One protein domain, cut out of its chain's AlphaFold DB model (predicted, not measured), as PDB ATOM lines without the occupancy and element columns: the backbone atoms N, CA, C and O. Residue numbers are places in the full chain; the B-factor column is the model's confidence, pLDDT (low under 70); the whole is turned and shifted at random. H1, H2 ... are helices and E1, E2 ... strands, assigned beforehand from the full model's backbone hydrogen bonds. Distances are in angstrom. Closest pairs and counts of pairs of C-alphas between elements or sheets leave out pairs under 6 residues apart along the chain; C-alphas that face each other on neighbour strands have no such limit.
ATOM      1  N   VAL A  15     -11.082  33.470   5.145       96.81
ATOM      2  CA  VAL A  15     -11.074  32.143   4.529       96.81
ATOM      3  C   VAL A  15     -10.106  31.214   5.257       96.81
ATOM      4  O   VAL A  15      -9.242  31.678   5.992       96.81
ATOM      5  N   VAL A  16     -10.231  29.913   5.034       96.50
ATOM      6  CA  VAL A  16      -9.208  28.910   5.362       96.50
ATOM      7  C   VAL A  16      -8.858  28.157   4.085       96.50
ATOM      8  O   VAL A  16      -9.739  27.954   3.247       96.50
ATOM      9  N   ALA A  17      -7.587  27.807   3.905       95.56
ATOM     10  CA  ALA A  17      -7.183  26.943   2.801       95.56
ATOM     11  C   ALA A  17      -7.665  25.508   3.065       95.56
ATOM     12  O   ALA A  17      -7.612  25.049   4.207       95.56
ATOM     13  N   ASP A  18      -8.150  24.824   2.038       92.06
ATOM     14  CA  ASP A  18      -8.331  23.374   2.071       92.06
ATOM     15  C   ASP A  18      -7.081  22.647   1.548       92.06
ATOM     16  O   ASP A  18      -6.116  23.269   1.092       92.06
ATOM     17  N   ASP A  19      -7.100  21.317   1.640       88.06
ATOM     18  CA  ASP A  19      -5.976  20.458   1.255       88.06
ATOM     19  C   ASP A  19      -5.680  20.500  -0.259       88.06
ATOM     20  O   ASP A  19      -4.588  20.128  -0.690       88.06
ATOM     21  N   GLU A  20      -6.622  20.990  -1.071       89.19
ATOM     22  CA  GLU A  20      -6.497  21.137  -2.526       89.19
ATOM     23  C   GLU A  20      -5.989  22.536  -2.932       89.19
ATOM     24  O   GLU A  20      -5.855  22.840  -4.120       89.19
ATOM     25  N   GLY A  21      -5.686  23.404  -1.958       86.31
ATOM     26  CA  GLY A  21      -5.244  24.780  -2.192       86.31
ATOM     27  C   GLY A  21      -6.375  25.738  -2.580       86.31
ATOM     28  O   GLY A  21      -6.111  26.876  -2.983       86.31
ATOM     29  N   CYS A  22      -7.630  25.307  -2.453       93.19
ATOM     30  CA  CYS A  22      -8.810  26.148  -2.576       93.19
ATOM     31  C   CYS A  22      -9.120  26.847  -1.240       93.19
ATOM     32  O   CYS A  22      -8.545  26.557  -0.192       93.19
ATOM     33  N   PHE A  23     -10.007  27.847  -1.276       95.81
ATOM     34  CA  PHE A  23     -10.357  28.649  -0.102       95.81
ATOM     35  C   PHE A  23     -11.815  28.452   0.304       95.81
ATOM     36  O   PHE A  23     -12.740  28.753  -0.456       95.81
ATOM     37  N   VAL A  24     -12.022  28.056   1.559       94.94
ATOM     38  CA  VAL A  24     -13.340  27.957   2.184       94.94
ATOM     39  C   VAL A  24     -13.637  29.240   2.956       94.94
ATOM     40  O   VAL A  24     -12.895  29.626   3.859       94.94
ATOM     41  N   VAL A  25     -14.743  29.910   2.623       95.81
ATOM     42  CA  VAL A  25     -15.155  31.161   3.278       95.81
ATOM     43  C   VAL A  25     -15.670  30.883   4.690       95.81
ATOM     44  O   VAL A  25     -16.647  30.160   4.878       95.81
ATOM     45  N   LEU A  26     -15.031  31.497   5.683       94.94
ATOM     46  CA  LEU A  26     -15.420  31.445   7.091       94.94
ATOM     47  C   LEU A  26     -16.249  32.665   7.508       94.94
ATOM     48  O   LEU A  26     -17.166  32.523   8.312       94.94
ATOM     49  N   GLU A  27     -15.953  33.843   6.952       93.75
ATOM     50  CA  GLU A  27     -16.717  35.072   7.182       93.75
ATOM     51  C   GLU A  27     -16.832  35.917   5.911       93.75
ATOM     52  O   GLU A  27     -15.914  35.966   5.095       93.75
ATOM     53  N   GLY A  28     -17.967  36.601   5.750       92.06
ATOM     54  CA  GLY A  28     -18.273  37.384   4.547       92.06
ATOM     55  C   GLY A  28     -19.007  36.591   3.460       92.06
ATOM     56  O   GLY A  28     -19.108  37.060   2.325       92.06
ATOM     57  N   ASN A  29     -19.570  35.425   3.804       92.50
ATOM     58  CA  ASN A  29     -20.256  34.526   2.868       92.50
ATOM     59  C   ASN A  29     -21.297  35.255   2.005       92.50
ATOM     60  O   ASN A  29     -21.256  35.168   0.787       92.50
ATOM     61  N   ARG A  30     -22.163  36.073   2.619       90.94
ATOM     62  CA  ARG A  30     -23.201  36.830   1.891       90.94
ATOM     63  C   ARG A  30     -22.622  37.711   0.782       90.94
ATOM     64  O   ARG A  30     -23.232  37.828  -0.274       90.94
ATOM     65  N   ARG A  31     -21.457  38.327   1.012       91.69
ATOM     66  CA  ARG A  31     -20.813  39.216   0.038       91.69
ATOM     67  C   ARG A  31     -20.158  38.424  -1.088       91.69
ATOM     68  O   ARG A  31     -20.346  38.771  -2.248       91.69
ATOM     69  N   VAL A  32     -19.440  37.354  -0.748       93.50
ATOM     70  CA  VAL A  32     -18.794  36.483  -1.740       93.50
ATOM     71  C   VAL A  32     -19.842  35.780  -2.604       93.50
ATOM     72  O   VAL A  32     -19.710  35.775  -3.823       93.50
ATOM     73  N   SER A  33     -20.913  35.247  -2.008       92.88
ATOM     74  CA  SER A  33     -22.029  34.638  -2.743       92.88
ATOM     75  C   SER A  33     -22.721  35.639  -3.665       92.88
ATOM     76  O   SER A  33     -22.967  35.311  -4.820       92.88
ATOM     77  N   ALA A  34     -22.982  36.864  -3.194       93.12
ATOM     78  CA  ALA A  34     -23.562  37.908  -4.038       93.12
ATOM     79  C   ALA A  34     -22.653  38.242  -5.230       93.12
ATOM     80  O   ALA A  34     -23.137  38.319  -6.351       93.12
ATOM     81  N   LEU A  35     -21.339  38.384  -5.019       93.88
ATOM     82  CA  LEU A  35     -20.396  38.635  -6.112       93.88
ATOM     83  C   LEU A  35     -20.339  37.465  -7.107       93.88
ATOM     84  O   LEU A  35     -20.377  37.696  -8.310       93.88
ATOM     85  N   LYS A  36     -20.313  36.215  -6.622       93.50
ATOM     86  CA  LYS A  36     -20.366  35.017  -7.480       93.50
ATOM     87  C   LYS A  36     -21.623  34.996  -8.350       93.50
ATOM     88  O   LYS A  36     -21.517  34.724  -9.535       93.50
ATOM     89  N   ALA A  37     -22.774  35.328  -7.772       94.00
ATOM     90  CA  ALA A  37     -24.041  35.393  -8.490       94.00
ATOM     91  C   ALA A  37     -24.085  36.519  -9.530       94.00
ATOM     92  O   ALA A  37     -24.650  36.352 -10.599       94.00
ATOM     93  N   LEU A  38     -23.473  37.668  -9.234       94.50
ATOM     94  CA  LEU A  38     -23.376  38.774 -10.186       94.50
ATOM     95  C   LEU A  38     -22.444  38.450 -11.362       94.50
ATOM     96  O   LEU A  38     -22.721  38.868 -12.480       94.50
ATOM     97  N   LEU A  39     -21.355  37.714 -11.117       93.75
ATOM     98  CA  LEU A  39     -20.417  37.282 -12.160       93.75
ATOM     99  C   LEU A  39     -20.948  36.104 -12.983       93.75
ATOM    100  O   LEU A  39     -20.620  35.981 -14.159       93.75
ATOM    101  N   ASN A  40     -21.740  35.231 -12.364       93.56
ATOM    102  CA  ASN A  40     -22.370  34.093 -13.016       93.56
ATOM    103  C   ASN A  40     -23.801  33.905 -12.473       93.56
ATOM    104  O   ASN A  40     -23.970  33.222 -11.460       93.56
ATOM    105  N   PRO A  41     -24.819  34.506 -13.116       92.00
ATOM    106  CA  PRO A  41     -26.212  34.423 -12.670       92.00
ATOM    107  C   PRO A  41     -26.766  32.994 -12.580       92.00
ATOM    108  O   PRO A  41     -27.575  32.722 -11.694       92.00
ATOM    109  N   ASP A  42     -26.270  32.072 -13.410       88.44
ATOM    110  CA  ASP A  42     -26.766  30.690 -13.518       88.44
ATOM    111  C   ASP A  42     -26.499  29.842 -12.262       88.44
ATOM    112  O   ASP A  42     -27.057  28.758 -12.092       88.44
ATOM    113  N   VAL A  43     -25.646  30.315 -11.346       88.81
ATOM    114  CA  VAL A  43     -25.370  29.611 -10.082       88.81
ATOM    115  C   VAL A  43     -26.511  29.720  -9.068       88.81
ATOM    116  O   VAL A  43     -26.455  29.045  -8.037       88.81
ATOM    117  N   ILE A  44     -27.519  30.570  -9.314       85.31
ATOM    118  CA  ILE A  44     -28.697  30.719  -8.450       85.31
ATOM    119  C   ILE A  44     -29.969  30.333  -9.218       85.31
ATOM    120  O   ILE A  44     -30.597  31.201  -9.831       85.31
ATOM    121  N   PRO A  45     -30.401  29.062  -9.108       86.81
ATOM    122  CA  PRO A  45     -31.625  28.587  -9.733       86.81
ATOM    123  C   PRO A  45     -32.849  29.424  -9.350       86.81
ATOM    124  O   PRO A  45     -33.131  29.609  -8.162       86.81
ATOM    125  N   GLY A  46     -33.599  29.887 -10.347       89.62
ATOM    126  CA  GLY A  46     -34.881  30.576 -10.169       89.62
ATOM    127  C   GLY A  46     -34.791  32.080  -9.891       89.62
ATOM    128  O   GLY A  46     -35.830  32.713  -9.714       89.62
ATOM    129  N   HIS A  47     -33.588  32.661  -9.868       90.06
ATOM    130  CA  HIS A  47     -33.372  34.105  -9.684       90.06
ATOM    131  C   HIS A  47     -32.518  34.742 -10.794       90.06
ATOM    132  O   HIS A  47     -32.165  35.921 -10.716       90.06
ATOM    133  N   GLU A  48     -32.210  34.002 -11.859       91.94
ATOM    134  CA  GLU A  48     -31.337  34.426 -12.956       91.94
ATOM    135  C   GLU A  48     -31.888  35.684 -13.639       91.94
ATOM    136  O   GLU A  48     -31.170  36.662 -13.848       91.94
ATOM    137  N   ALA A  49     -33.194  35.701 -13.925       91.56
ATOM    138  CA  ALA A  49     -33.860  36.824 -14.583       91.56
ATOM    139  C   ALA A  49     -33.766  38.131 -13.772       91.56
ATOM    140  O   ALA A  49     -33.577  39.210 -14.342       91.56
ATOM    141  N   GLU A  50     -33.861  38.046 -12.442       93.25
ATOM    142  CA  GLU A  50     -33.735  39.202 -11.550       93.25
ATOM    143  C   GLU A  50     -32.309  39.760 -11.572       93.25
ATOM    144  O   GLU A  50     -32.111  40.975 -11.674       93.25
ATOM    145  N   ILE A  51     -31.313  38.873 -11.537       93.00
ATOM    146  CA  ILE A  51     -29.898  39.245 -11.578       93.00
ATOM    147  C   ILE A  51     -29.545  39.846 -12.945       93.00
ATOM    148  O   ILE A  51     -28.935  40.913 -12.997       93.00
ATOM    149  N   HIS A  52     -29.987  39.244 -14.050       92.88
ATOM    150  CA  HIS A  52     -29.792  39.800 -15.392       92.88
ATOM    151  C   HIS A  52     -30.443  41.177 -15.553       92.88
ATOM    152  O   HIS A  52     -29.842  42.079 -16.136       92.88
ATOM    153  N   SER A  53     -31.646  41.368 -15.007       93.94
ATOM    154  CA  SER A  53     -32.314  42.674 -14.990       93.94
ATOM    155  C   SER A  53     -31.498  43.718 -14.218       93.94
ATOM    156  O   SER A  53     -31.351  44.857 -14.671       93.94
ATOM    157  N   LEU A  54     -30.909  43.326 -13.082       93.06
ATOM    158  CA  LEU A  54     -30.043  44.192 -12.286       93.06
ATOM    159  C   LEU A  54     -28.757  44.570 -13.036       93.06
ATOM    160  O   LEU A  54     -28.413  45.749 -13.071       93.06
ATOM    161  N   LEU A  55     -28.078  43.602 -13.657       94.00
ATOM    162  CA  LEU A  55     -26.864  43.835 -14.449       94.00
ATOM    163  C   LEU A  55     -27.150  44.719 -15.667       94.00
ATOM    164  O   LEU A  55     -26.392  45.636 -15.950       94.00
ATOM    165  N   LYS A  56     -28.287  44.516 -16.342       94.69
ATOM    166  CA  LYS A  56     -28.710  45.362 -17.466       94.69
ATOM    167  C   LYS A  56     -28.960  46.809 -17.041       94.69
ATOM    168  O   LYS A  56     -28.673  47.728 -17.802       94.69
ATOM    169  N   ARG A  57     -29.519  47.020 -15.846       95.19
ATOM    170  CA  ARG A  57     -29.797  48.362 -15.310       95.19
ATOM    171  C   ARG A  57     -28.521  49.153 -15.011       95.19
ATOM    172  O   ARG A  57     -28.539  50.367 -15.157       95.19
ATOM    173  N   PHE A  58     -27.459  48.467 -14.602       94.44
ATOM    174  CA  PHE A  58     -26.171  49.042 -14.204       94.44
ATOM    175  C   PHE A  58     -25.045  48.450 -15.063       94.44
ATOM    176  O   PHE A  58     -24.096  47.864 -14.546       94.44
ATOM    177  N   ALA A  59     -25.210  48.500 -16.389       92.94
ATOM    178  CA  ALA A  59     -24.338  47.782 -17.320       92.94
ATOM    179  C   ALA A  59     -22.884  48.278 -17.267       92.94
ATOM    180  O   ALA A  59     -21.965  47.467 -17.286       92.94
ATOM    181  N   VAL A  60     -22.685  49.594 -17.138       91.94
ATOM    182  CA  VAL A  60     -21.349  50.209 -17.074       91.94
ATOM    183  C   VAL A  60     -20.626  49.796 -15.794       91.94
ATOM    184  O   VAL A  60     -19.456  49.433 -15.815       91.94
ATOM    185  N   GLU A  61     -21.323  49.818 -14.662       92.44
ATOM    186  CA  GLU A  61     -20.752  49.449 -13.371       92.44
ATOM    187  C   GLU A  61     -20.554  47.930 -13.250       92.44
ATOM    188  O   GLU A  61     -19.609  47.469 -12.609       92.44
ATOM    189  N   ALA A  62     -21.402  47.137 -13.913       91.56
ATOM    190  CA  ALA A  62     -21.262  45.688 -13.985       91.56
ATOM    191  C   ALA A  62     -19.945  45.254 -14.653       91.56
ATOM    192  O   ALA A  62     -19.345  44.271 -14.217       91.56
ATOM    193  N   GLU A  63     -19.451  46.001 -15.648       90.75
ATOM    194  CA  GLU A  63     -18.143  45.749 -16.279       90.75
ATOM    195  C   GLU A  63     -16.970  45.910 -15.300       90.75
ATOM    196  O   GLU A  63     -15.902  45.329 -15.497       90.75
ATOM    197  N   GLN A  64     -17.166  46.663 -14.215       90.56
ATOM    198  CA  GLN A  64     -16.145  46.937 -13.201       90.56
ATOM    199  C   GLN A  64     -16.176  45.944 -12.030       90.56
ATOM    200  O   GLN A  64     -15.423  46.101 -11.061       90.56
ATOM    201  N   LEU A  65     -17.036  44.921 -12.079       93.25
ATOM    202  CA  LEU A  65     -17.124  43.930 -11.012       93.25
ATOM    203  C   LEU A  65     -15.804  43.153 -10.872       93.25
ATOM    204  O   LEU A  65     -15.294  42.595 -11.847       93.25
ATOM    205  N   PRO A  66     -15.241  43.055  -9.655       93.62
ATOM    206  CA  PRO A  66     -13.972  42.376  -9.469       93.62
ATOM    207  C   PRO A  66     -14.123  40.864  -9.640       93.62
ATOM    208  O   PRO A  66     -14.923  40.223  -8.961       93.62
ATOM    209  N   THR A  67     -13.272  40.270 -10.473       93.31
ATOM    210  CA  THR A  67     -13.128  38.807 -10.591       93.31
ATOM    211  C   THR A  67     -12.216  38.215  -9.514       93.31
ATOM    212  O   THR A  67     -12.179  37.002  -9.313       93.31
ATOM    213  N   ARG A  68     -11.478  39.071  -8.795       93.19
ATOM    214  CA  ARG A  68     -10.612  38.719  -7.666       93.19
ATOM    215  C   ARG A  68     -10.795  39.729  -6.547       93.19
ATOM    216  O   ARG A  68     -10.829  40.930  -6.793       93.19
ATOM    217  N   ILE A  69     -10.866  39.235  -5.319       93.81
ATOM    218  CA  ILE A  69     -11.006  40.055  -4.117       93.81
ATOM    219  C   ILE A  69      -9.902  39.716  -3.125       93.81
ATOM    220  O   ILE A  69      -9.398  38.592  -3.089       93.81
ATOM    221  N   ARG A  70      -9.543  40.692  -2.295       94.88
ATOM    222  CA  ARG A  70      -8.651  40.476  -1.160       94.88
ATOM    223  C   ARG A  70      -9.370  39.643  -0.098       94.88
ATOM    224  O   ARG A  70     -10.547  39.870   0.177       94.88
ATOM    225  N   VAL A  71      -8.650  38.705   0.511       94.81
ATOM    226  CA  VAL A  71      -9.137  37.869   1.617       94.81
ATOM    227  C   VAL A  71      -8.092  37.801   2.728       94.81
ATOM    228  O   VAL A  71      -6.903  38.007   2.487       94.81
ATOM    229  N   MET A  72      -8.531  37.511   3.949       95.19
ATOM    230  CA  MET A  72      -7.659  37.139   5.060       95.19
ATOM    231  C   MET A  72      -7.653  35.618   5.192       95.19
ATOM    232  O   MET A  72      -8.702  35.027   5.445       95.19
ATOM    233  N   VAL A  73      -6.486  34.992   5.049       95.75
ATOM    234  CA  VAL A  73      -6.332  33.542   5.224       95.75
ATOM    235  C   VAL A  73      -6.052  33.252   6.698       95.75
ATOM    236  O   VAL A  73      -5.071  33.739   7.254       95.75
ATOM    237  N   ALA A  74      -6.947  32.507   7.339       95.75
ATOM    238  CA  ALA A  74      -6.771  31.976   8.682       95.75
ATOM    239  C   ALA A  74      -6.016  30.642   8.626       95.75
ATOM    240  O   ALA A  74      -6.194  29.870   7.686       95.75
ATOM    241  N   GLU A  75      -5.228  30.349   9.660       94.25
ATOM    242  CA  GLU A  75      -4.495  29.082   9.780       94.25
ATOM    243  C   GLU A  75      -5.453  27.912  10.019       94.25
ATOM    244  O   GLU A  75      -5.234  26.802   9.549       94.25
ATOM    245  N   SER A  76      -6.535  28.154  10.764       94.19
ATOM    246  CA  SER A  76      -7.562  27.152  11.041       94.19
ATOM    247  C   SER A  76      -8.909  27.788  11.381       94.19
ATOM    248  O   SER A  76      -9.012  28.951  11.780       94.19
TER     249      SER A  76
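What this domain is: This is residues 15 to 76 of the 462 residues of an uncharacterized protein of Acidimicrobiaceae bacterium (UniProt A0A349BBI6). A long, thin loop of chain has a small three-stranded sheet at one end; H1 leads away from it, H2 crosses the far end, and after H3 residues 63 to 71 run back to E3. The 62 printed residues hold, in order, E1, E2, H1, H2, H3 and E3, class mixed; the sheet, E2 E1 E3, is mixed. The whole is loose, radius of gyration of the C-alphas 13.9 A, spanning 40 by 25 by 18 A.

Where its parts are: E1, residues 15 to 17, begins at C-alpha (-11.074, 32.143, 4.529). E2 is 23 to 27, H1 29 to 39 (15.3 A), H2 48 to 57 (14.2 A), H3 59 to 62. E3, 72 to 74, ends at C-alpha (-6.771, 31.976, 8.682).

How they stand to each other: E1 and E2 form an antiparallel hairpin, N 16 to O 24 2.9 A. E3 is parallel to E1, N 74 to O 15 2.8 A. H1 and H2 only just touch, with 3 pairs of C-alphas within 8 A, closest Leu 38 and Ile 51, 6.7 A, about perpendicular at 74 degrees. H2 and H3 are close but not clearly touching, closest C-alphas Leu 55 and Ala 62, 5.9 A. Every O i to N i+4 pair in H1 and H2 is within hydrogen-bond range; H3 is too short for one.

The domain as a whole: The farthest C-alphas, Arg 57 and Glu 75, are 40.5 A apart. The printed part has no cut, no link is long, and no printed residue is under 70 in pLDDT.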